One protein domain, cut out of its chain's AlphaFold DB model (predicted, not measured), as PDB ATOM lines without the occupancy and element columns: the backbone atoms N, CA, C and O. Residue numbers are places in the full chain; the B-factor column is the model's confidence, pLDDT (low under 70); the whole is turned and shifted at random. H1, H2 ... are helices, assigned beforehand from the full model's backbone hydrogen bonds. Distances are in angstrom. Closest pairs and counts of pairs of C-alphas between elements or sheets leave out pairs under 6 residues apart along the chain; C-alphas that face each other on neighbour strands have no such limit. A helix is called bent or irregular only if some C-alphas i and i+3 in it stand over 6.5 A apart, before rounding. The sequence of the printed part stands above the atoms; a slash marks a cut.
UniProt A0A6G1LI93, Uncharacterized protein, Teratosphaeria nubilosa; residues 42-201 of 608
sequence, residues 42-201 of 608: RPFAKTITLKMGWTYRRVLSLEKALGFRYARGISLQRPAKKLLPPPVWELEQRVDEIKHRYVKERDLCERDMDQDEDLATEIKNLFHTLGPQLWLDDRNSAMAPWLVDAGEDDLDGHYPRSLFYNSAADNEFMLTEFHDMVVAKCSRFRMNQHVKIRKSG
ATOM      1  N   ARG A  42     124.852 -29.112 121.836       47.81
ATOM      2  CA  ARG A  42     124.459 -27.741 122.227       47.81
ATOM      3  C   ARG A  42     123.026 -27.662 122.797       47.81
ATOM      4  O   ARG A  42     122.864 -26.991 123.818       47.81
ATOM      5  N   PRO A  43     122.002 -28.351 122.242       44.22
ATOM      6  CA  PRO A  43     120.676 -28.440 122.859       44.22
ATOM      7  C   PRO A  43     120.715 -29.081 124.249       44.22
ATOM      8  O   PRO A  43     120.063 -28.594 125.168       44.22
ATOM      9  N   PHE A  44     121.517 -30.134 124.431       41.81
ATOM     10  CA  PHE A  44     121.657 -30.831 125.710       41.81
ATOM     11  C   PHE A  44     122.336 -29.946 126.768       41.81
ATOM     12  O   PHE A  44     121.831 -29.810 127.881       41.81
ATOM     13  N   ALA A  45     123.410 -29.241 126.398       49.81
ATOM     14  CA  ALA A  45     124.077 -28.264 127.258       49.81
ATOM     15  C   ALA A  45     123.148 -27.097 127.643       49.81
ATOM     16  O   ALA A  45     123.075 -26.741 128.824       49.81
ATOM     17  N   LYS A  46     122.373 -26.541 126.694       52.19
ATOM     18  CA  LYS A  46     121.326 -25.550 127.003       52.19
ATOM     19  C   LYS A  46     120.293 -26.126 127.979       52.19
ATOM     20  O   LYS A  46     120.054 -25.519 129.018       52.19
ATOM     21  N   THR A  47     119.763 -27.321 127.721       45.59
ATOM     22  CA  THR A  47     118.770 -27.990 128.583       45.59
ATOM     23  C   THR A  47     119.293 -28.266 129.995       45.59
ATOM     24  O   THR A  47     118.579 -28.007 130.962       45.59
ATOM     25  N   ILE A  48     120.544 -28.705 130.164       48.44
ATOM     26  CA  ILE A  48     121.166 -28.852 131.494       48.44
ATOM     27  C   ILE A  48     121.309 -27.492 132.182       48.44
ATOM     28  O   ILE A  48     121.036 -27.384 133.375       48.44
ATOM     29  N   THR A  49     121.673 -26.438 131.451       51.28
ATOM     30  CA  THR A  49     121.833 -25.082 132.009       51.28
ATOM     31  C   THR A  49     120.484 -24.390 132.301       51.28
ATOM     32  O   THR A  49     120.442 -23.423 133.063       51.28
ATOM     33  N   LEU A  50     119.379 -24.914 131.756       50.25
ATOM     34  CA  LEU A  50     117.991 -24.554 132.084       50.25
ATOM     35  C   LEU A  50     117.410 -25.410 133.231       50.25
ATOM     36  O   LEU A  50     116.684 -24.883 134.070       50.25
ATOM     37  N   LYS A  51     117.759 -26.705 133.334       46.97
ATOM     38  CA  LYS A  51     117.446 -27.557 134.506       46.97
ATOM     39  C   LYS A  51     118.243 -27.120 135.755       46.97
ATOM     40  O   LYS A  51     117.736 -27.188 136.870       46.97
ATOM     41  N   MET A  52     119.475 -26.628 135.587       49.75
ATOM     42  CA  MET A  52     120.308 -26.000 136.630       49.75
ATOM     43  C   MET A  52     119.953 -24.508 136.801       49.75
ATOM     44  O   MET A  52     120.807 -23.633 136.627       49.75
ATOM     45  N   GLY A  53     118.682 -24.237 137.120       56.44
ATOM     46  CA  GLY A  53     118.012 -22.933 137.005       56.44
ATOM     47  C   GLY A  53     118.821 -21.704 137.389       56.44
ATOM     48  O   GLY A  53     119.459 -21.674 138.445       56.44
ATOM     49  N   TRP A  54     118.757 -20.704 136.502       65.56
ATOM     50  CA  TRP A  54     119.536 -19.460 136.393       65.56
ATOM     51  C   TRP A  54     120.267 -19.005 137.666       65.56
ATOM     52  O   TRP A  54     119.933 -18.011 138.320       65.56
ATOM     53  N   THR A  55     121.319 -19.750 138.020       68.94
ATOM     54  CA  THR A  55     122.003 -19.546 139.296       68.94
ATOM     55  C   THR A  55     122.683 -18.181 139.334       68.94
ATOM     56  O   THR A  55     123.068 -17.615 138.308       68.94
ATOM     57  N   TYR A  56     122.960 -17.678 140.544       75.06
ATOM     58  CA  TYR A  56     123.799 -16.485 140.703       75.06
ATOM     59  C   TYR A  56     125.142 -16.623 139.961       75.06
ATOM     60  O   TYR A  56     125.647 -15.633 139.448       75.06
ATOM     61  N   ARG A  57     125.683 -17.845 139.818       76.88
ATOM     62  CA  ARG A  57     126.897 -18.102 139.030       76.88
ATOM     63  C   ARG A  57     126.712 -17.841 137.532       76.88
ATOM     64  O   ARG A  57     127.621 -17.263 136.956       76.88
ATOM     65  N   ARG A  58     125.572 -18.201 136.919       80.62
ATOM     66  CA  ARG A  58     125.305 -17.908 135.494       80.62
ATOM     67  C   ARG A  58     125.218 -16.399 135.272       80.62
ATOM     68  O   ARG A  58     125.975 -15.881 134.466       80.62
ATOM     69  N   VAL A  59     124.439 -15.681 136.092       83.56
ATOM     70  CA  VAL A  59     124.385 -14.201 136.054       83.56
ATOM     71  C   VAL A  59     125.783 -13.576 136.192       83.56
ATOM     72  O   VAL A  59     126.121 -12.681 135.428       83.56
ATOM     73  N   LEU A  60     126.611 -14.057 137.128       79.31
ATOM     74  CA  LEU A  60     127.980 -13.555 137.305       79.31
ATOM     75  C   LEU A  60     128.932 -13.908 136.154       79.31
ATOM     76  O   LEU A  60     129.870 -13.152 135.909       79.31
ATOM     77  N   SER A  61     128.727 -15.044 135.486       79.81
ATOM     78  CA  SER A  61     129.515 -15.446 134.317       79.81
ATOM     79  C   SER A  61     129.197 -14.546 133.129       79.81
ATOM     80  O   SER A  61     130.112 -14.040 132.497       79.81
ATOM     81  N   LEU A  62     127.913 -14.267 132.900       83.19
ATOM     82  CA  LEU A  62     127.443 -13.369 131.845       83.19
ATOM     83  C   LEU A  62     127.888 -11.917 132.117       83.19
ATOM     84  O   LEU A  62     128.393 -11.236 131.234       83.19
ATOM     85  N   GLU A  63     127.834 -11.451 133.374       83.50
ATOM     86  CA  GLU A  63     128.391 -10.141 133.762       83.50
ATOM     87  C   GLU A  63     129.917 -10.030 133.563       83.50
ATOM     88  O   GLU A  63     130.405  -8.928 133.315       83.50
ATOM     89  N   LYS A  64     130.678 -11.134 133.649       76.38
ATOM     90  CA  LYS A  64     132.106 -11.173 133.268       76.38
ATOM     91  C   LYS A  64     132.293 -11.195 131.744       76.38
ATOM     92  O   LYS A  64     133.114 -10.438 131.226       76.38
ATOM     93  N   ALA A  65     131.525 -12.033 131.043       76.31
ATOM     94  CA  ALA A  65     131.563 -12.214 129.588       76.31
ATOM     95  C   ALA A  65     131.090 -10.978 128.801       76.31
ATOM     96  O   ALA A  65     131.332 -10.888 127.605       76.31
ATOM     97  N   LEU A  66     130.475 -10.006 129.480       79.06
ATOM     98  CA  LEU A  66     130.073  -8.702 128.941       79.06
ATOM     99  C   LEU A  66     130.941  -7.533 129.455       79.06
ATOM    100  O   LEU A  66     130.682  -6.375 129.130       79.06
ATOM    101  N   GLY A  67     131.951  -7.797 130.293       74.75
ATOM    102  CA  GLY A  67     132.845  -6.772 130.852       74.75
ATOM    103  C   GLY A  67     132.263  -5.930 132.003       74.75
ATOM    104  O   GLY A  67     132.963  -5.077 132.541       74.75
ATOM    105  N   PHE A  68     131.032  -6.188 132.461       72.25
ATOM    106  CA  PHE A  68     130.356  -5.451 133.548       72.25
ATOM    107  C   PHE A  68     130.894  -5.741 134.967       72.25
ATOM    108  O   PHE A  68     130.245  -5.419 135.973       72.25
ATOM    109  N   ARG A  69     132.076  -6.354 135.096       65.06
ATOM    110  CA  ARG A  69     132.651  -6.741 136.390       65.06
ATOM    111  C   ARG A  69     134.172  -6.691 136.402       65.06
ATOM    112  O   ARG A  69     134.830  -7.423 135.671       65.06
ATOM    113  N   TYR A  70     134.730  -5.919 137.335       50.12
ATOM    114  CA  TYR A  70     136.159  -5.973 137.640       50.12
ATOM    115  C   TYR A  70     136.554  -7.356 138.180       50.12
ATOM    116  O   TYR A  70     135.893  -7.893 139.076       50.12
ATOM    117  N   ALA A  71     137.692  -7.879 137.709       43.66
ATOM    118  CA  ALA A  71     138.207  -9.216 138.030       43.66
ATOM    119  C   ALA A  71     138.288  -9.529 139.541       43.66
ATOM    120  O   ALA A  71     138.093 -10.665 139.966       43.66
ATOM    121  N   ARG A  72     138.458  -8.508 140.395       43.97
ATOM    122  CA  ARG A  72     138.457  -8.636 141.870       43.97
ATOM    123  C   ARG A  72     137.082  -8.934 142.498       43.97
ATOM    124  O   ARG A  72     136.924  -8.820 143.711       43.97
ATOM    125  N   GLY A  73     136.066  -9.283 141.708       42.12
ATOM    126  CA  GLY A  73     134.740  -9.700 142.187       42.12
ATOM    127  C   GLY A  73     133.862  -8.571 142.743       42.12
ATOM    128  O   GLY A  73     132.741  -8.829 143.197       42.12
ATOM    129  N   ILE A  74     134.344  -7.328 142.679       40.81
ATOM    130  CA  ILE A  74     133.575  -6.114 142.953       40.81
ATOM    131  C   ILE A  74     132.631  -5.907 141.758       40.81
ATOM    132  O   ILE A  74     133.070  -5.501 140.686       40.81
ATOM    133  N   SER A  75     131.333  -6.202 141.932       48.59
ATOM    134  CA  SER A  75     130.309  -5.751 140.973       48.59
ATOM    135  C   SER A  75     130.393  -4.236 140.835       48.59
ATOM    136  O   SER A  75     130.433  -3.550 141.857       48.59
ATOM    137  N   LEU A  76     130.286  -3.724 139.608       51.69
ATOM    138  CA  LEU A  76     130.067  -2.297 139.348       51.69
ATOM    139  C   LEU A  76     128.799  -1.768 140.070       51.69
ATOM    140  O   LEU A  76     128.806  -0.652 140.570       51.69
ATOM    141  N   GLN A  77     127.808  -2.634 140.311       50.12
ATOM    142  CA  GLN A  77     126.605  -2.412 141.144       50.12
ATOM    143  C   GLN A  77     126.859  -2.079 142.637       50.12
ATOM    144  O   GLN A  77     125.906  -1.786 143.364       50.12
ATOM    145  N   ARG A  78     128.085  -2.255 143.164       45.34
ATOM    146  CA  ARG A  78     128.398  -2.165 144.611       45.34
ATOM    147  C   ARG A  78     129.138  -0.920 145.117       45.34
ATOM    148  O   ARG A  78     128.838  -0.555 146.257       45.34
ATOM    149  N   PRO A  79     130.070  -0.250 144.406       47.50
ATOM    150  CA  PRO A  79     130.318   1.158 144.709       47.50
ATOM    151  C   PRO A  79     128.974   1.900 144.631       47.50
ATOM    152  O   PRO A  79     128.142   1.594 143.780       47.50
ATOM    153  N   ALA A  80     128.707   2.806 145.578       53.28
ATOM    154  CA  ALA A  80     127.386   3.425 145.714       53.28
ATOM    155  C   ALA A  80     126.919   4.023 144.375       53.28
ATOM    156  O   ALA A  80     127.725   4.685 143.730       53.28
ATOM    157  N   LYS A  81     125.642   3.829 143.986       56.22
ATOM    158  CA  LYS A  81     125.096   4.074 142.622       56.22
ATOM    159  C   LYS A  81     125.584   5.357 141.914       56.22
ATOM    160  O   LYS A  81     125.716   5.364 140.701       56.22
ATOM    161  N   LYS A  82     125.908   6.407 142.679       58.16
ATOM    162  CA  LYS A  82     126.550   7.668 142.252       58.16
ATOM    163  C   LYS A  82     127.952   7.531 141.613       58.16
ATOM    164  O   LYS A  82     128.497   8.536 141.178       58.16
ATOM    165  N   LEU A  83     128.561   6.343 141.634       64.19
ATOM    166  CA  LEU A  83     129.914   6.049 141.136       64.19
ATOM    167  C   LEU A  83     129.923   5.152 139.886       64.19
ATOM    168  O   LEU A  83     130.993   4.860 139.355       64.19
ATOM    169  N   LEU A  84     128.754   4.702 139.426       65.44
ATOM    170  CA  LEU A  84     128.622   4.041 138.132       65.44
ATOM    171  C   LEU A  84     128.783   5.073 137.001       65.44
ATOM    172  O   LEU A  84     128.233   6.171 137.110       65.44
ATOM    173  N   PRO A  85     129.471   4.737 135.896       73.19
ATOM    174  CA  PRO A  85     129.430   5.550 134.684       73.19
ATOM    175  C   PRO A  85     127.987   5.676 134.164       73.19
ATOM    176  O   PRO A  85     127.255   4.683 134.220       73.19
ATOM    177  N   PRO A  86     127.574   6.832 133.604       79.44
ATOM    178  CA  PRO A  86     126.195   7.063 133.170       79.44
ATOM    179  C   PRO A  86     125.554   5.951 132.316       79.44
ATOM    180  O   PRO A  86     124.466   5.524 132.697       79.44
ATOM    181  N   PRO A  87     126.186   5.399 131.253       81.62
ATOM    182  CA  PRO A  87     125.541   4.356 130.448       81.62
ATOM    183  C   PRO A  87     125.409   3.017 131.193       81.62
ATOM    184  O   PRO A  87     124.463   2.271 130.952       81.62
ATOM    185  N   VAL A  88     126.311   2.712 132.138       81.19
ATOM    186  CA  VAL A  88     126.225   1.498 132.975       81.19
ATOM    187  C   VAL A  88     125.115   1.650 134.020       81.19
ATOM    188  O   VAL A  88     124.375   0.704 134.283       81.19
ATOM    189  N   TRP A  89     124.957   2.851 134.585       84.38
ATOM    190  CA  TRP A  89     123.852   3.166 135.489       84.38
ATOM    191  C   TRP A  89     122.492   3.149 134.778       84.38
ATOM    192  O   TRP A  89     121.559   2.532 135.300       84.38
ATOM    193  N   GLU A  90     122.378   3.752 133.585       89.06
ATOM    194  CA  GLU A  90     121.147   3.667 132.793       89.06
ATOM    195  C   GLU A  90     120.840   2.207 132.442       89.06
ATOM    196  O   GLU A  90     119.715   1.769 132.669       89.06
ATOM    197  N   LEU A  91     121.824   1.416 131.995       89.56
ATOM    198  CA  LEU A  91     121.620  -0.011 131.737       89.56
ATOM    199  C   LEU A  91     121.038  -0.739 132.956       89.56
ATOM    200  O   LEU A  91     120.065  -1.483 132.823       89.56
ATOM    201  N   GLU A  92     121.616  -0.547 134.144       87.50
ATOM    202  CA  GLU A  92     121.105  -1.184 135.360       87.50
ATOM    203  C   GLU A  92     119.660  -0.769 135.660       87.50
ATOM    204  O   GLU A  92     118.853  -1.634 136.017       87.50
ATOM    205  N   GLN A  93     119.310   0.506 135.449       90.88
ATOM    206  CA  GLN A  93     117.937   0.993 135.586       90.88
ATOM    207  C   GLN A  93     116.996   0.369 134.545       90.88
ATOM    208  O   GLN A  93     115.951  -0.152 134.927       90.88
ATOM    209  N   ARG A  94     117.352   0.350 133.255       93.19
ATOM    210  CA  ARG A  94     116.516  -0.244 132.194       93.19
ATOM    211  C   ARG A  94     116.289  -1.736 132.404       93.19
ATOM    212  O   ARG A  94     115.185  -2.238 132.215       93.19
ATOM    213  N   VAL A  95     117.310  -2.453 132.868       92.38
ATOM    214  CA  VAL A  95     117.166  -3.868 133.219       92.38
ATOM    215  C   VAL A  95     116.323  -4.030 134.497       92.38
ATOM    216  O   VAL A  95     115.559  -4.987 134.575       92.38
ATOM    217  N   ASP A  96     116.396  -3.130 135.489       90.88
ATOM    218  CA  ASP A  96     115.440  -3.066 136.622       90.88
ATOM    219  C   ASP A  96     113.989  -2.805 136.156       90.88
ATOM    220  O   ASP A  96     113.081  -3.491 136.632       90.88
ATOM    221  N   GLU A  97     113.771  -1.906 135.188       92.88
ATOM    222  CA  GLU A  97     112.468  -1.625 134.559       92.88
ATOM    223  C   GLU A  97     111.891  -2.881 133.877       92.88
ATOM    224  O   GLU A  97     110.773  -3.292 134.204       92.88
ATOM    225  N   ILE A  98     112.666  -3.554 133.016       92.44
ATOM    226  CA  ILE A  98     112.272  -4.811 132.345       92.44
ATOM    227  C   ILE A  98     111.942  -5.904 133.376       92.44
ATOM    228  O   ILE A  98     110.850  -6.478 133.352       92.44
ATOM    229  N   LYS A  99     112.834  -6.163 134.345       90.56
ATOM    230  CA  LYS A  99     112.607  -7.182 135.392       90.56
ATOM    231  C   LYS A  99     111.366  -6.890 136.226       90.56
ATOM    232  O   LYS A  99     110.759  -7.821 136.743       90.56
ATOM    233  N   HIS A 100     111.002  -5.624 136.426       89.19
ATOM    234  CA  HIS A 100     109.759  -5.285 137.104       89.19
ATOM    235  C   HIS A 100     108.541  -5.527 136.220       89.19
ATOM    236  O   HIS A 100     107.632  -6.208 136.693       89.19
ATOM    237  N   ARG A 101     108.545  -5.067 134.966       87.88
ATOM    238  CA  ARG A 101     107.396  -5.190 134.060       87.88
ATOM    239  C   ARG A 101     107.021  -6.654 133.809       87.88
ATOM    240  O   ARG A 101     105.962  -7.111 134.231       87.88
ATOM    241  N   TYR A 102     107.927  -7.439 133.230       84.31
ATOM    242  CA  TYR A 102     107.611  -8.805 132.786       84.31
ATOM    243  C   TYR A 102     107.344  -9.774 133.952       84.31
ATOM    244  O   TYR A 102     106.488 -10.648 133.842       84.31
ATOM    245  N   VAL A 103     107.996  -9.587 135.107       82.69
ATOM    246  CA  VAL A 103     107.824 -10.490 136.262       82.69
ATOM    247  C   VAL A 103     106.672 -10.086 137.191       82.69
ATOM    248  O   VAL A 103     106.073 -10.968 137.801       82.69
ATOM    249  N   LYS A 104     106.345  -8.791 137.344       77.88
ATOM    250  CA  LYS A 104     105.210  -8.366 138.195       77.88
ATOM    251  C   LYS A 104     103.887  -8.282 137.436       77.88
ATOM    252  O   LYS A 104     102.851  -8.531 138.041       77.88
ATOM    253  N   GLU A 105     103.915  -7.868 136.169       74.62
ATOM    254  CA  GLU A 105     102.706  -7.466 135.434       74.62
ATOM    255  C   GLU A 105     102.215  -8.568 134.484       74.62
ATOM    256  O   GLU A 105     101.006  -8.752 134.362       74.62
ATOM    257  N   ARG A 106     103.128  -9.345 133.873       69.12
ATOM    258  CA  ARG A 106     102.783 -10.512 133.031       69.12
ATOM    259  C   ARG A 106     102.808 -11.871 133.761       69.12
ATOM    260  O   ARG A 106     102.225 -12.818 133.252       69.12
ATOM    261  N   ASP A 107     103.462 -11.983 134.927       71.69
ATOM    262  CA  ASP A 107     103.668 -13.238 135.704       71.69
ATOM    263  C   ASP A 107     104.268 -14.418 134.892       71.69
ATOM    264  O   ASP A 107     104.073 -15.591 135.226       71.69
ATOM    265  N   LEU A 108     105.031 -14.106 133.832       69.94
ATOM    266  CA  LEU A 108     105.609 -15.087 132.899       69.94
ATOM    267  C   LEU A 108     106.393 -16.189 133.612       69.94
ATOM    268  O   LEU A 108     107.182 -15.917 134.525       69.94
ATOM    269  N   CYS A 109     106.221 -17.433 133.174       70.25
ATOM    270  CA  CYS A 109     106.997 -18.555 133.675       70.25
ATOM    271  C   CYS A 109     108.451 -18.525 133.167       70.25
ATOM    272  O   CYS A 109     108.808 -17.819 132.229       70.25
ATOM    273  N   GLU A 110     109.327 -19.277 133.836       64.31
ATOM    274  CA  GLU A 110     110.760 -19.331 133.511       64.31
ATOM    275  C   GLU A 110     111.021 -19.864 132.097       64.31
ATOM    276  O   GLU A 110     111.923 -19.378 131.427       64.31
ATOM    277  N   ARG A 111     110.179 -20.794 131.627       61.97
ATOM    278  CA  ARG A 111     110.185 -21.324 130.256       61.97
ATOM    279  C   ARG A 111     109.583 -20.342 129.237       61.97
ATOM    280  O   ARG A 111     109.916 -20.428 128.062       61.97
ATOM    281  N   ASP A 112     108.738 -19.413 129.689       77.00
ATOM    282  CA  ASP A 112     108.074 -18.420 128.837       77.00
ATOM    283  C   ASP A 112     108.999 -17.222 128.573       77.00
ATOM    284  O   ASP A 112     108.987 -16.661 127.486       77.00
ATOM    285  N   MET A 113     109.842 -16.829 129.538       80.88
ATOM    286  CA  MET A 113     110.773 -15.697 129.375       80.88
ATOM    287  C   MET A 113     111.900 -15.957 128.360       80.88
ATOM    288  O   MET A 113     112.468 -15.000 127.848       80.88
ATOM    289  N   ASP A 114     112.195 -17.221 128.041       78.19
ATOM    290  CA  ASP A 114     113.067 -17.608 126.919       78.19
ATOM    291  C   ASP A 114     112.326 -17.609 125.555       78.19
ATOM    292  O   ASP A 114     112.944 -17.884 124.526       78.19
ATOM    293  N   GLN A 115     111.008 -17.351 125.536       83.69
ATOM    294  CA  GLN A 115     110.117 -17.456 124.362       83.69
ATOM    295  C   GLN A 115     109.216 -16.219 124.131       83.69
ATOM    296  O   GLN A 115     108.498 -16.164 123.135       83.69
ATOM    297  N   ASP A 116     109.217 -15.230 125.032       88.06
ATOM    298  CA  ASP A 116     108.427 -13.998 124.909       88.06
ATOM    299  C   ASP A 116     109.115 -13.032 123.921       88.06
ATOM    300  O   ASP A 116     110.119 -12.386 124.228       88.06
ATOM    301  N   GLU A 117     108.572 -12.959 122.703       91.38
ATOM    302  CA  GLU A 117     109.094 -12.137 121.600       91.38
ATOM    303  C   GLU A 117     109.091 -10.625 121.912       91.38
ATOM    304  O   GLU A 117     109.940  -9.893 121.396       91.38
ATOM    305  N   ASP A 118     108.192 -10.137 122.782       91.19
ATOM    306  CA  ASP A 118     108.200  -8.731 123.216       91.19
ATOM    307  C   ASP A 118     109.418  -8.461 124.113       91.19
ATOM    308  O   ASP A 118     110.125  -7.469 123.920       91.19
ATOM    309  N   LEU A 119     109.700  -9.365 125.059       91.75
ATOM    310  CA  LEU A 119     110.868  -9.313 125.938       91.75
ATOM    311  C   LEU A 119     112.165  -9.400 125.130       91.75
ATOM    312  O   LEU A 119     113.057  -8.570 125.326       91.75
ATOM    313  N   ALA A 120     112.262 -10.347 124.193       93.50
ATOM    314  CA  ALA A 120     113.412 -10.476 123.299       93.50
ATOM    315  C   ALA A 120     113.619  -9.204 122.453       93.50
ATOM    316  O   ALA A 120     114.743  -8.703 122.329       93.50
ATOM    317  N   THR A 121     112.531  -8.621 121.939       95.38
ATOM    318  CA  THR A 121     112.547  -7.361 121.181       95.38
ATOM    319  C   THR A 121     112.967  -6.169 122.044       95.38
ATOM    320  O   THR A 121     113.796  -5.365 121.617       95.38
ATOM    321  N   GLU A 122     112.464  -6.041 123.274       94.88
ATOM    322  CA  GLU A 122     112.834  -4.947 124.180       94.88
ATOM    323  C   GLU A 122     114.290  -5.055 124.655       94.88
ATOM    324  O   GLU A 122     115.008  -4.053 124.661       94.88
ATOM    325  N   ILE A 123     114.763  -6.266 124.962       95.31
ATOM    326  CA  ILE A 123     116.176  -6.558 125.240       95.31
ATOM    327  C   ILE A 123     117.056  -6.143 124.056       95.31
ATOM    328  O   ILE A 123     118.067  -5.464 124.247       95.31
ATOM    329  N   LYS A 124     116.670  -6.513 122.831       95.31
ATOM    330  CA  LYS A 124     117.414  -6.186 121.608       95.31
ATOM    331  C   LYS A 124     117.439  -4.682 121.330       95.31
ATOM    332  O   LYS A 124     118.494  -4.134 121.011       95.31
ATOM    333  N   ASN A 125     116.319  -3.988 121.524       96.00
ATOM    334  CA  ASN A 125     116.242  -2.530 121.403       96.00
ATOM    335  C   ASN A 125     117.101  -1.819 122.463       96.00
ATOM    336  O   ASN A 125     117.789  -0.844 122.149       96.00
ATOM    337  N   LEU A 126     117.125  -2.329 123.698       94.69
ATOM    338  CA  LEU A 126     117.996  -1.835 124.765       94.69
ATOM    339  C   LEU A 126     119.480  -2.037 124.420       94.69
ATOM    340  O   LEU A 126     120.275  -1.107 124.577       94.69
ATOM    341  N   PHE A 127     119.845  -3.210 123.895       93.12
ATOM    342  CA  PHE A 127     121.202  -3.500 123.427       93.12
ATOM    343  C   PHE A 127     121.624  -2.574 122.282       93.12
ATOM    344  O   PHE A 127     122.698  -1.988 122.344       93.12
ATOM    345  N   HIS A 128     120.781  -2.355 121.270       91.81
ATOM    346  CA  HIS A 128     121.112  -1.439 120.173       91.81
ATOM    347  C   HIS A 128     121.188   0.040 120.610       91.81
ATOM    348  O   HIS A 128     121.903   0.818 119.983       91.81
ATOM    349  N   THR A 129     120.505   0.424 121.696       92.25
ATOM    350  CA  THR A 129     120.493   1.803 122.225       92.25
ATOM    351  C   THR A 129     121.687   2.105 123.140       92.25
ATOM    352  O   THR A 129     122.303   3.167 123.027       92.25
ATOM    353  N   LEU A 130     122.023   1.192 124.059       88.94
ATOM    354  CA  LEU A 130     123.103   1.387 125.039       88.94
ATOM    355  C   LEU A 130     124.407   0.680 124.661       88.94
ATOM    356  O   LEU A 130     125.474   1.133 125.062       88.94
ATOM    357  N   GLY A 131     124.355  -0.394 123.874       86.44
ATOM    358  CA  GLY A 131     125.521  -1.185 123.476       86.44
ATOM    359  C   GLY A 131     126.650  -0.354 122.857       86.44
ATOM    360  O   GLY A 131     127.750  -0.397 123.405       86.44
ATOM    361  N   PRO A 132     126.386   0.499 121.845       84.75
ATOM    362  CA  PRO A 132     127.391   1.404 121.273       84.75
ATOM    363  C   PRO A 132     128.000   2.418 122.259       84.75
ATOM    364  O   PRO A 132     129.003   3.049 121.940       84.75
ATOM    365  N   GLN A 133     127.382   2.623 123.430       83.12
ATOM    366  CA  GLN A 133     127.870   3.510 124.495       83.12
ATOM    367  C   GLN A 133     128.649   2.748 125.580       83.12
ATOM    368  O   GLN A 133     129.429   3.346 126.318       83.12
ATOM    369  N   LEU A 134     128.407   1.439 125.708       80.81
ATOM    370  CA  LEU A 134     128.999   0.548 126.708       80.81
ATOM    371  C   LEU A 134     130.252  -0.151 126.177       80.81
ATOM    372  O   LEU A 134     131.246  -0.241 126.901       80.81
ATOM    373  N   TRP A 135     130.191  -0.591 124.920       81.44
ATOM    374  CA  TRP A 135     131.270  -1.183 124.135       81.44
ATOM    375  C   TRP A 135     131.499  -0.277 122.924       81.44
ATOM    376  O   TRP A 135     130.708  -0.251 121.984       81.44
ATOM    377  N   LEU A 136     132.552   0.537 122.991       74.69
ATOM    378  CA  LEU A 136     132.852   1.522 121.955       74.69
ATOM    379  C   LEU A 136     133.438   0.850 120.701       74.69
ATOM    380  O   LEU A 136     134.177  -0.131 120.783       74.69
ATOM    381  N   ASP A 137     133.131   1.437 119.545       67.50
ATOM    382  CA  ASP A 137     133.834   1.188 118.284       67.50
ATOM    383  C   ASP A 137     135.304   1.642 118.415       67.50
ATOM    384  O   ASP A 137     135.572   2.726 118.935       67.50
ATOM    385  N   ASP A 138     136.244   0.832 117.918       61.06
ATOM    386  CA  ASP A 138     137.696   1.107 117.819       61.06
ATOM    387  C   ASP A 138     138.009   2.521 117.264       61.06
ATOM    388  O   ASP A 138     138.913   3.235 117.716       61.06
ATOM    389  N   ARG A 139     137.171   2.986 116.328       56.34
ATOM    390  CA  ARG A 139     137.237   4.302 115.671       56.34
ATOM    391  C   ARG A 139     136.943   5.473 116.613       56.34
ATOM    392  O   ARG A 139     137.345   6.597 116.320       56.34
ATOM    393  N   ASN A 140     136.258   5.230 117.729       57.94
ATOM    394  CA  ASN A 140     135.941   6.219 118.761       57.94
ATOM    395  C   ASN A 140     136.913   6.058 119.939       57.94
ATOM    396  O   ASN A 140     136.523   5.709 121.052       57.94
ATOM    397  N   SER A 141     138.198   6.308 119.673       52.16
ATOM    398  CA  SER A 141     139.363   5.793 120.417       52.16
ATOM    399  C   SER A 141     139.596   6.337 121.846       52.16
ATOM    400  O   SER A 141     140.711   6.285 122.364       52.16
ATOM    401  N   ALA A 142     138.560   6.834 122.523       60.06
ATOM    402  CA  ALA A 142     138.558   7.145 123.952       60.06
ATOM    403  C   ALA A 142     137.986   5.954 124.748       60.06
ATOM    404  O   ALA A 142     136.846   6.000 125.210       60.06
ATOM    405  N   MET A 143     138.770   4.872 124.876       59.53
ATOM    406  CA  MET A 143     138.330   3.606 125.487       59.53
ATOM    407  C   MET A 143     137.614   3.797 126.833       59.53
ATOM    408  O   MET A 143     138.108   4.473 127.737       59.53
ATOM    409  N   ALA A 144     136.486   3.107 126.996       64.31
ATOM    410  CA  ALA A 144     135.690   3.138 128.214       64.31
ATOM    411  C   ALA A 144     136.520   2.713 129.455       64.31
ATOM    412  O   ALA A 144     137.048   1.595 129.500       64.31
ATOM    413  N   PRO A 145     136.629   3.555 130.506       62.97
ATOM    414  CA  PRO A 145     137.452   3.260 131.688       62.97
ATOM    415  C   PRO A 145     136.853   2.192 132.623       62.97
ATOM    416  O   PRO A 145     137.513   1.764 133.570       62.97
ATOM    417  N   TRP A 146     135.611   1.762 132.376       66.50
ATOM    418  CA  TRP A 146     134.948   0.673 133.103       66.50
ATOM    419  C   TRP A 146     135.136  -0.709 132.464       66.50
ATOM    420  O   TRP A 146     134.929  -1.706 133.152       66.50
ATOM    421  N   LEU A 147     135.536  -0.783 131.188       66.44
ATOM    422  CA  LEU A 147     135.901  -2.050 130.553       66.44
ATOM    423  C   LEU A 147     137.280  -2.496 131.054       66.44
ATOM    424  O   LEU A 147     138.204  -1.689 131.162       66.44
ATOM    425  N   VAL A 148     137.397  -3.782 131.374       60.34
ATOM    426  CA  VAL A 148     138.575  -4.377 132.018       60.34
ATOM    427  C   VAL A 148     139.596  -4.798 130.964       60.34
ATOM    428  O   VAL A 148     139.238  -5.481 130.010       60.34
ATOM    429  N   ASP A 149     140.869  -4.446 131.160       54.53
ATOM    430  CA  ASP A 149     141.976  -5.028 130.395       54.53
ATOM    431  C   ASP A 149     142.006  -6.548 130.590       54.53
ATOM    432  O   ASP A 149     142.262  -7.030 131.696       54.53
ATOM    433  N   ALA A 150     141.794  -7.306 129.516       53.03
ATOM    434  CA  ALA A 150     142.274  -8.676 129.484       53.03
ATOM    435  C   ALA A 150     143.779  -8.627 129.215       53.03
ATOM    436  O   ALA A 150     144.203  -8.319 128.103       53.03
ATOM    437  N   GLY A 151     144.575  -8.924 130.240       47.06
ATOM    438  CA  GLY A 151     145.945  -9.368 130.016       47.06
ATOM    439  C   GLY A 151     145.923 -10.727 129.317       47.06
ATOM    440  O   GLY A 151     145.050 -11.549 129.603       47.06
ATOM    441  N   GLU A 152     146.879 -10.963 128.421       48.75
ATOM    442  CA  GLU A 152     146.951 -12.178 127.594       48.75
ATOM    443  C   GLU A 152     147.002 -13.470 128.440       48.75
ATOM    444  O   GLU A 152     146.481 -14.504 128.024       48.75
ATOM    445  N   ASP A 153     147.553 -13.387 129.658       46.88
ATOM    446  CA  ASP A 153     147.809 -14.523 130.555       46.88
ATOM    447  C   ASP A 153     146.679 -14.870 131.556       46.88
ATOM    448  O   ASP A 153     146.741 -15.932 132.176       46.88
ATOM    449  N   ASP A 154     145.666 -14.012 131.763       50.91
ATOM    450  CA  ASP A 154     144.657 -14.177 132.844       50.91
ATOM    451  C   ASP A 154     143.204 -14.030 132.342       50.91
ATOM    452  O   ASP A 154     142.340 -13.381 132.941       50.91
ATOM    453  N   LEU A 155     142.924 -14.653 131.191       51.00
ATOM    454  CA  LEU A 155     141.601 -14.747 130.557       51.00
ATOM    455  C   LEU A 155     140.646 -15.702 131.311       51.00
ATOM    456  O   LEU A 155     140.103 -16.656 130.751       51.00
ATOM    457  N   ASP A 156     140.389 -15.415 132.592       53.50
ATOM    458  CA  ASP A 156     139.487 -16.144 133.508       53.50
ATOM    459  C   ASP A 156     137.988 -15.933 133.156       53.50
ATOM    460  O   ASP A 156     137.165 -15.535 133.985       53.50
ATOM    461  N   GLY A 157     137.625 -16.119 131.882       51.16
ATOM    462  CA  GLY A 157     136.275 -15.915 131.344       51.16
ATOM    463  C   GLY A 157     135.817 -14.451 131.302       51.16
ATOM    464  O   GLY A 157     134.648 -14.180 131.569       51.16
ATOM    465  N   HIS A 158     136.725 -13.510 131.031       52.44
ATOM    466  CA  HIS A 158     136.432 -12.074 130.924       52.44
ATOM    467  C   HIS A 158     136.411 -11.629 129.455       52.44
ATOM    468  O   HIS A 158     137.232 -12.101 128.669       52.44
ATOM    469  N   TYR A 159     135.517 -10.702 129.091       51.72
ATOM    470  CA  TYR A 159     135.532 -10.104 127.750       51.72
ATOM    471  C   TYR A 159     136.793  -9.241 127.558       51.72
ATOM    472  O   TYR A 159     137.035  -8.360 128.390       51.72
ATOM    473  N   PRO A 160     137.602  -9.453 126.504       55.62
ATOM    474  CA  PRO A 160     138.774  -8.628 126.255       55.62
ATOM    475  C   PRO A 160     138.406  -7.185 125.918       55.62
ATOM    476  O   PRO A 160     137.596  -6.932 125.032       55.62
ATOM    477  N   ARG A 161     139.102  -6.226 126.537       56.91
ATOM    478  CA  ARG A 161     139.067  -4.801 126.150       56.91
ATOM    479  C   ARG A 161     139.449  -4.542 124.685       56.91
ATOM    480  O   ARG A 161     139.169  -3.466 124.173       56.91
ATOM    481  N   SER A 162     140.125  -5.507 124.064       53.09
ATOM    482  CA  SER A 162     140.561  -5.537 122.668       53.09
ATOM    483  C   SER A 162     139.566  -6.208 121.708       53.09
ATOM    484  O   SER A 162     139.805  -6.184 120.502       53.09
ATOM    485  N   LEU A 163     138.455  -6.781 122.194       55.09
ATOM    486  CA  LEU A 163     137.315  -7.119 121.337       55.09
ATOM    487  C   LEU A 163     136.431  -5.878 121.187       55.09
ATOM    488  O   LEU A 163     135.595  -5.562 122.033       55.09
ATOM    489  N   PHE A 164     136.673  -5.145 120.105       58.16
ATOM    490  CA  PHE A 164     135.909  -3.959 119.741       58.16
ATOM    491  C   PHE A 164     134.545  -4.330 119.148       58.16
ATOM    492  O   PHE A 164     134.383  -5.378 118.527       58.16
ATOM    493  N   TYR A 165     133.580  -3.414 119.247       62.66
ATOM    494  CA  TYR A 165     132.180  -3.564 118.808       62.66
ATOM    495  C   TYR A 165     131.978  -3.726 117.271       62.66
ATOM    496  O   TYR A 165     130.868  -3.610 116.756       62.66
ATOM    497  N   ASN A 166     133.050  -3.991 116.518       66.12
ATOM    498  CA  ASN A 166     133.158  -3.718 115.082       66.12
ATOM    499  C   ASN A 166     132.922  -4.932 114.176       66.12
ATOM    500  O   ASN A 166     132.649  -4.760 112.986       66.12
ATOM    501  N   SER A 167     133.034  -6.150 114.705       81.38
ATOM    502  CA  SER A 167     132.666  -7.364 113.975       81.38
ATOM    503  C   SER A 167     131.171  -7.627 114.115       81.38
ATOM    504  O   SER A 167     130.626  -7.582 115.218       81.38
ATOM    505  N   ALA A 168     130.506  -7.987 113.016       83.56
ATOM    506  CA  ALA A 168     129.112  -8.430 113.064       83.56
ATOM    507  C   ALA A 168     128.936  -9.680 113.954       83.56
ATOM    508  O   ALA A 168     127.944  -9.781 114.669       83.56
ATOM    509  N   ALA A 169     129.929 -10.581 113.967       83.56
ATOM    510  CA  ALA A 169     129.915 -11.775 114.811       83.56
ATOM    511  C   ALA A 169     130.088 -11.442 116.305       83.56
ATOM    512  O   ALA A 169     129.423 -12.041 117.146       83.56
ATOM    513  N   ASP A 170     130.923 -10.452 116.641       80.62
ATOM    514  CA  ASP A 170     131.103 -10.014 118.034       80.62
ATOM    515  C   ASP A 170     129.857  -9.269 118.539       80.62
ATOM    516  O   ASP A 170     129.477  -9.409 119.701       80.62
ATOM    517  N   ASN A 171     129.167  -8.538 117.652       85.00
ATOM    518  CA  ASN A 171     127.876  -7.912 117.940       85.00
ATOM    519  C   ASN A 171     126.780  -8.956 118.223       85.00
ATOM    520  O   ASN A 171     126.074  -8.843 119.222       85.00
ATOM    521  N   GLU A 172     126.672  -9.992 117.384       88.44
ATOM    522  CA  GLU A 172     125.727 -11.104 117.559       88.44
ATOM    523  C   GLU A 172     126.016 -11.908 118.840       88.44
ATOM    524  O   GLU A 172     125.095 -12.226 119.600       88.44
ATOM    525  N   PHE A 173     127.295 -12.162 119.137       86.69
ATOM    526  CA  PHE A 173     127.726 -12.798 120.383       86.69
ATOM    527  C   PHE A 173     127.362 -11.955 121.614       86.69
ATOM    528  O   PHE A 173     126.696 -12.455 122.521       86.69
ATOM    529  N   MET A 174     127.725 -10.667 121.636       87.31
ATOM    530  CA  MET A 174     127.395  -9.774 122.753       87.31
ATOM    531  C   MET A 174     125.883  -9.601 122.934       87.31
ATOM    532  O   MET A 174     125.421  -9.592 124.071       87.31
ATOM    533  N   LEU A 175     125.101  -9.515 121.852       91.62
ATOM    534  CA  LEU A 175     123.636  -9.480 121.915       91.62
ATOM    535  C   LEU A 175     123.069 -10.760 122.544       91.62
ATOM    536  O   LEU A 175     122.163 -10.685 123.374       91.62
ATOM    537  N   THR A 176     123.629 -11.920 122.192       90.81
ATOM    538  CA  THR A 176     123.225 -13.224 122.736       90.81
ATOM    539  C   THR A 176     123.538 -13.323 124.231       90.81
ATOM    540  O   THR A 176     122.634 -13.580 125.024       90.81
ATOM    541  N   GLU A 177     124.777 -13.040 124.647       89.06
ATOM    542  CA  GLU A 177     125.185 -13.053 126.062       89.06
ATOM    543  C   GLU A 177     124.421 -12.001 126.891       89.06
ATOM    544  O   GLU A 177     124.074 -12.235 128.053       89.06
ATOM    545  N   PHE A 178     124.110 -10.842 126.300       92.06
ATOM    546  CA  PHE A 178     123.301  -9.792 126.920       92.06
ATOM    547  C   PHE A 178     121.844 -10.221 127.114       92.06
ATOM    548  O   PHE A 178     121.272  -9.973 128.178       92.06
ATOM    549  N   HIS A 179     121.254 -10.898 126.127       93.69
ATOM    550  CA  HIS A 179     119.915 -11.470 126.236       93.69
ATOM    551  C   HIS A 179     119.850 -12.511 127.354       93.69
ATOM    552  O   HIS A 179     119.053 -12.371 128.286       93.69
ATOM    553  N   ASP A 180     120.774 -13.473 127.331       91.38
ATOM    554  CA  ASP A 180     120.964 -14.462 128.392       91.38
ATOM    555  C   ASP A 180     121.125 -13.785 129.767       91.38
ATOM    556  O   ASP A 180     120.521 -14.215 130.751       91.38
ATOM    557  N   MET A 181     121.881 -12.682 129.862       92.31
ATOM    558  CA  MET A 181     122.062 -11.930 131.111       92.31
ATOM    559  C   MET A 181     120.751 -11.316 131.617       92.31
ATOM    560  O   MET A 181     120.498 -11.347 132.828       92.31
ATOM    561  N   VAL A 182     119.941 -10.714 130.743       92.38
ATOM    562  CA  VAL A 182     118.679 -10.084 131.156       92.38
ATOM    563  C   VAL A 182     117.666 -11.147 131.570       92.38
ATOM    564  O   VAL A 182     117.140 -11.044 132.681       92.38
ATOM    565  N   VAL A 183     117.475 -12.211 130.780       91.75
ATOM    566  CA  VAL A 183     116.569 -13.319 131.139       91.75
ATOM    567  C   VAL A 183     117.013 -13.989 132.444       91.75
ATOM    568  O   VAL A 183     116.204 -14.120 133.365       91.75
ATOM    569  N   ALA A 184     118.311 -14.267 132.627       89.62
ATOM    570  CA  ALA A 184     118.852 -14.783 133.890       89.62
ATOM    571  C   ALA A 184     118.498 -13.901 135.101       89.62
ATOM    572  O   ALA A 184     118.211 -14.398 136.198       89.62
ATOM    573  N   LYS A 185     118.526 -12.574 134.925       90.25
ATOM    574  CA  LYS A 185     118.171 -11.609 135.971       90.25
ATOM    575  C   LYS A 185     116.650 -11.526 136.184       90.25
ATOM    576  O   LYS A 185     116.249 -11.356 137.338       90.25
ATOM    577  N   CYS A 186     115.823 -11.700 135.151       90.12
ATOM    578  CA  CYS A 186     114.362 -11.818 135.252       90.12
ATOM    579  C   CYS A 186     113.949 -13.089 136.012       90.12
ATOM    580  O   CYS A 186     113.310 -12.984 137.063       90.12
ATOM    581  N   SER A 187     114.409 -14.267 135.582       87.88
ATOM    582  CA  SER A 187     114.158 -15.559 136.240       87.88
ATOM    583  C   SER A 187     114.575 -15.535 137.710       87.88
ATOM    584  O   SER A 187     113.784 -15.846 138.606       87.88
ATOM    585  N   ARG A 188     115.777 -15.026 138.009       86.50
ATOM    586  CA  ARG A 188     116.239 -14.867 139.393       86.50
ATOM    587  C   ARG A 188     115.415 -13.844 140.186       86.50
ATOM    588  O   ARG A 188     115.216 -14.030 141.388       86.50
ATOM    589  N   PHE A 189     114.936 -12.761 139.574       88.69
ATOM    590  CA  PHE A 189     114.034 -11.818 140.247       88.69
ATOM    591  C   PHE A 189     112.690 -12.486 140.587       88.69
ATOM    592  O   PHE A 189     112.233 -12.348 141.723       88.69
ATOM    593  N   ARG A 190     112.130 -13.297 139.679       86.38
ATOM    594  CA  ARG A 190     110.907 -14.090 139.898       86.38
ATOM    595  C   ARG A 190     111.050 -15.090 141.044       86.38
ATOM    596  O   ARG A 190     110.247 -15.061 141.978       86.38
ATOM    597  N   MET A 191     112.121 -15.888 141.053       84.06
ATOM    598  CA  MET A 191     112.437 -16.798 142.166       84.06
ATOM    599  C   MET A 191     112.479 -16.057 143.514       84.06
ATOM    600  O   MET A 191     111.873 -16.498 144.492       84.06
ATOM    601  N   ASN A 192     113.124 -14.885 143.564       86.38
ATOM    602  CA  ASN A 192     113.180 -14.066 144.779       86.38
ATOM    603  C   ASN A 192     111.802 -13.535 145.221       86.38
ATOM    604  O   ASN A 192     111.582 -13.395 146.424       86.38
ATOM    605  N   GLN A 193     110.870 -13.251 144.302       84.31
ATOM    606  CA  GLN A 193     109.497 -12.878 144.674       84.31
ATOM    607  C   GLN A 193     108.726 -14.067 145.253       84.31
ATOM    608  O   GLN A 193     108.116 -13.926 146.313       84.31
ATOM    609  N   HIS A 194     108.821 -15.257 144.652       81.44
ATOM    610  CA  HIS A 194     108.204 -16.456 145.230       81.44
ATOM    611  C   HIS A 194     108.750 -16.768 146.633       81.44
ATOM    612  O   HIS A 194     107.969 -17.075 147.532       81.44
ATOM    613  N   VAL A 195     110.062 -16.624 146.866       84.62
ATOM    614  CA  VAL A 195     110.665 -16.798 148.203       84.62
ATOM    615  C   VAL A 195     110.188 -15.729 149.196       84.62
ATOM    616  O   VAL A 195     109.953 -16.051 150.361       84.62
ATOM    617  N   LYS A 196     109.981 -14.477 148.766       86.31
ATOM    618  CA  LYS A 196     109.381 -13.432 149.618       86.31
ATOM    619  C   LYS A 196     107.941 -13.764 150.006       86.31
ATOM    620  O   LYS A 196     107.631 -13.709 151.189       86.31
ATOM    621  N   ILE A 197     107.109 -14.178 149.048       81.88
ATOM    622  CA  ILE A 197     105.704 -14.562 149.279       81.88
ATOM    623  C   ILE A 197     105.602 -15.792 150.202       81.88
ATOM    624  O   ILE A 197     104.699 -15.865 151.030       81.88
ATOM    625  N   ARG A 198     106.556 -16.736 150.132       79.88
ATOM    626  CA  ARG A 198     106.676 -17.820 151.129       79.88
ATOM    627  C   ARG A 198     106.961 -17.274 152.529       79.88
ATOM    628  O   ARG A 198     106.315 -17.684 153.488       79.88
ATOM    629  N   LYS A 199     107.938 -16.370 152.649       84.81
ATOM    630  CA  LYS A 199     108.452 -15.879 153.939       84.81
ATOM    631  C   LYS A 199     107.564 -14.827 154.611       84.81
ATOM    632  O   LYS A 199     107.678 -14.668 155.820       84.81
ATOM    633  N   SER A 200     106.671 -14.154 153.882       82.81
ATOM    634  CA  SER A 200     105.668 -13.254 154.474       82.81
ATOM    635  C   SER A 200     104.475 -13.984 155.101       82.81
ATOM    636  O   SER A 200     103.704 -13.361 155.817       82.81
ATOM    637  N   GLY A 201     104.283 -15.285 154.846       67.44
ATOM    638  CA  GLY A 201     103.161 -16.066 155.390       67.44
ATOM    639  C   GLY A 201     101.794 -15.774 154.749       67.44
ATOM    640  O   GLY A 201     100.935 -16.657 154.742       67.44
TER     641      GLY A 201
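What this domain is: This is residues 42 to 201 of the 608 residues of an uncharacterized protein of Teratosphaeria nubilosa (UniProt A0A6G1LI93). Long helix H5 runs through the middle; the helical hairpin of H3 and H4 crosses it, and H2 packs along another side. Residues 42 to 48 of H1 and residues 194 to 201 stick out. The printed part has 160 residues with five named helices, H1 to H5, which hold 89 of them, and no named strand; the class is all helix, and the whole is compact, with a radius of gyration of the C-alphas of 16.3 A and spans of 53 by 39 by 30 A.

Where its parts are: Find C-alpha 42 at (124.459, -27.741, 122.227), beginning H1, residues 42 to 51; H2 is 56 to 65. H3, 86 to 104, spans 26.5 A; H4, 117 to 134, 24.1 A, is only just irregular, C-alphas 129 and 132 being 7.0 A apart. H5, 168 to 199, runs 46.4 A to (108.452, -15.879, 153.939).

How they stand to each other: Hub H5 touches H2 with residues 177 to 188 alone, closest C-alphas Leu 62 and Met 181, 5.6 A, shallow tilt 22 degrees, opposite ways. It touches H3 (Lys 99, Cys 186, C-alphas 5.0 A) and H4 (Ile 123, His 179, C-alphas 6.3 A) at steep tilts, 52 and 61 degrees. H1 touches no helix. O i to N i+4 pairs are within hydrogen-bond range throughout H1, H2 and H5, 14 of 15 in H3, 12 of 14 in H4.

The domain as a whole: The printed part has no cut; links 66 to 85, 105 to 116 and 135 to 167 are long. Confidence is under 70 in 65 residues, among them 137 to 166.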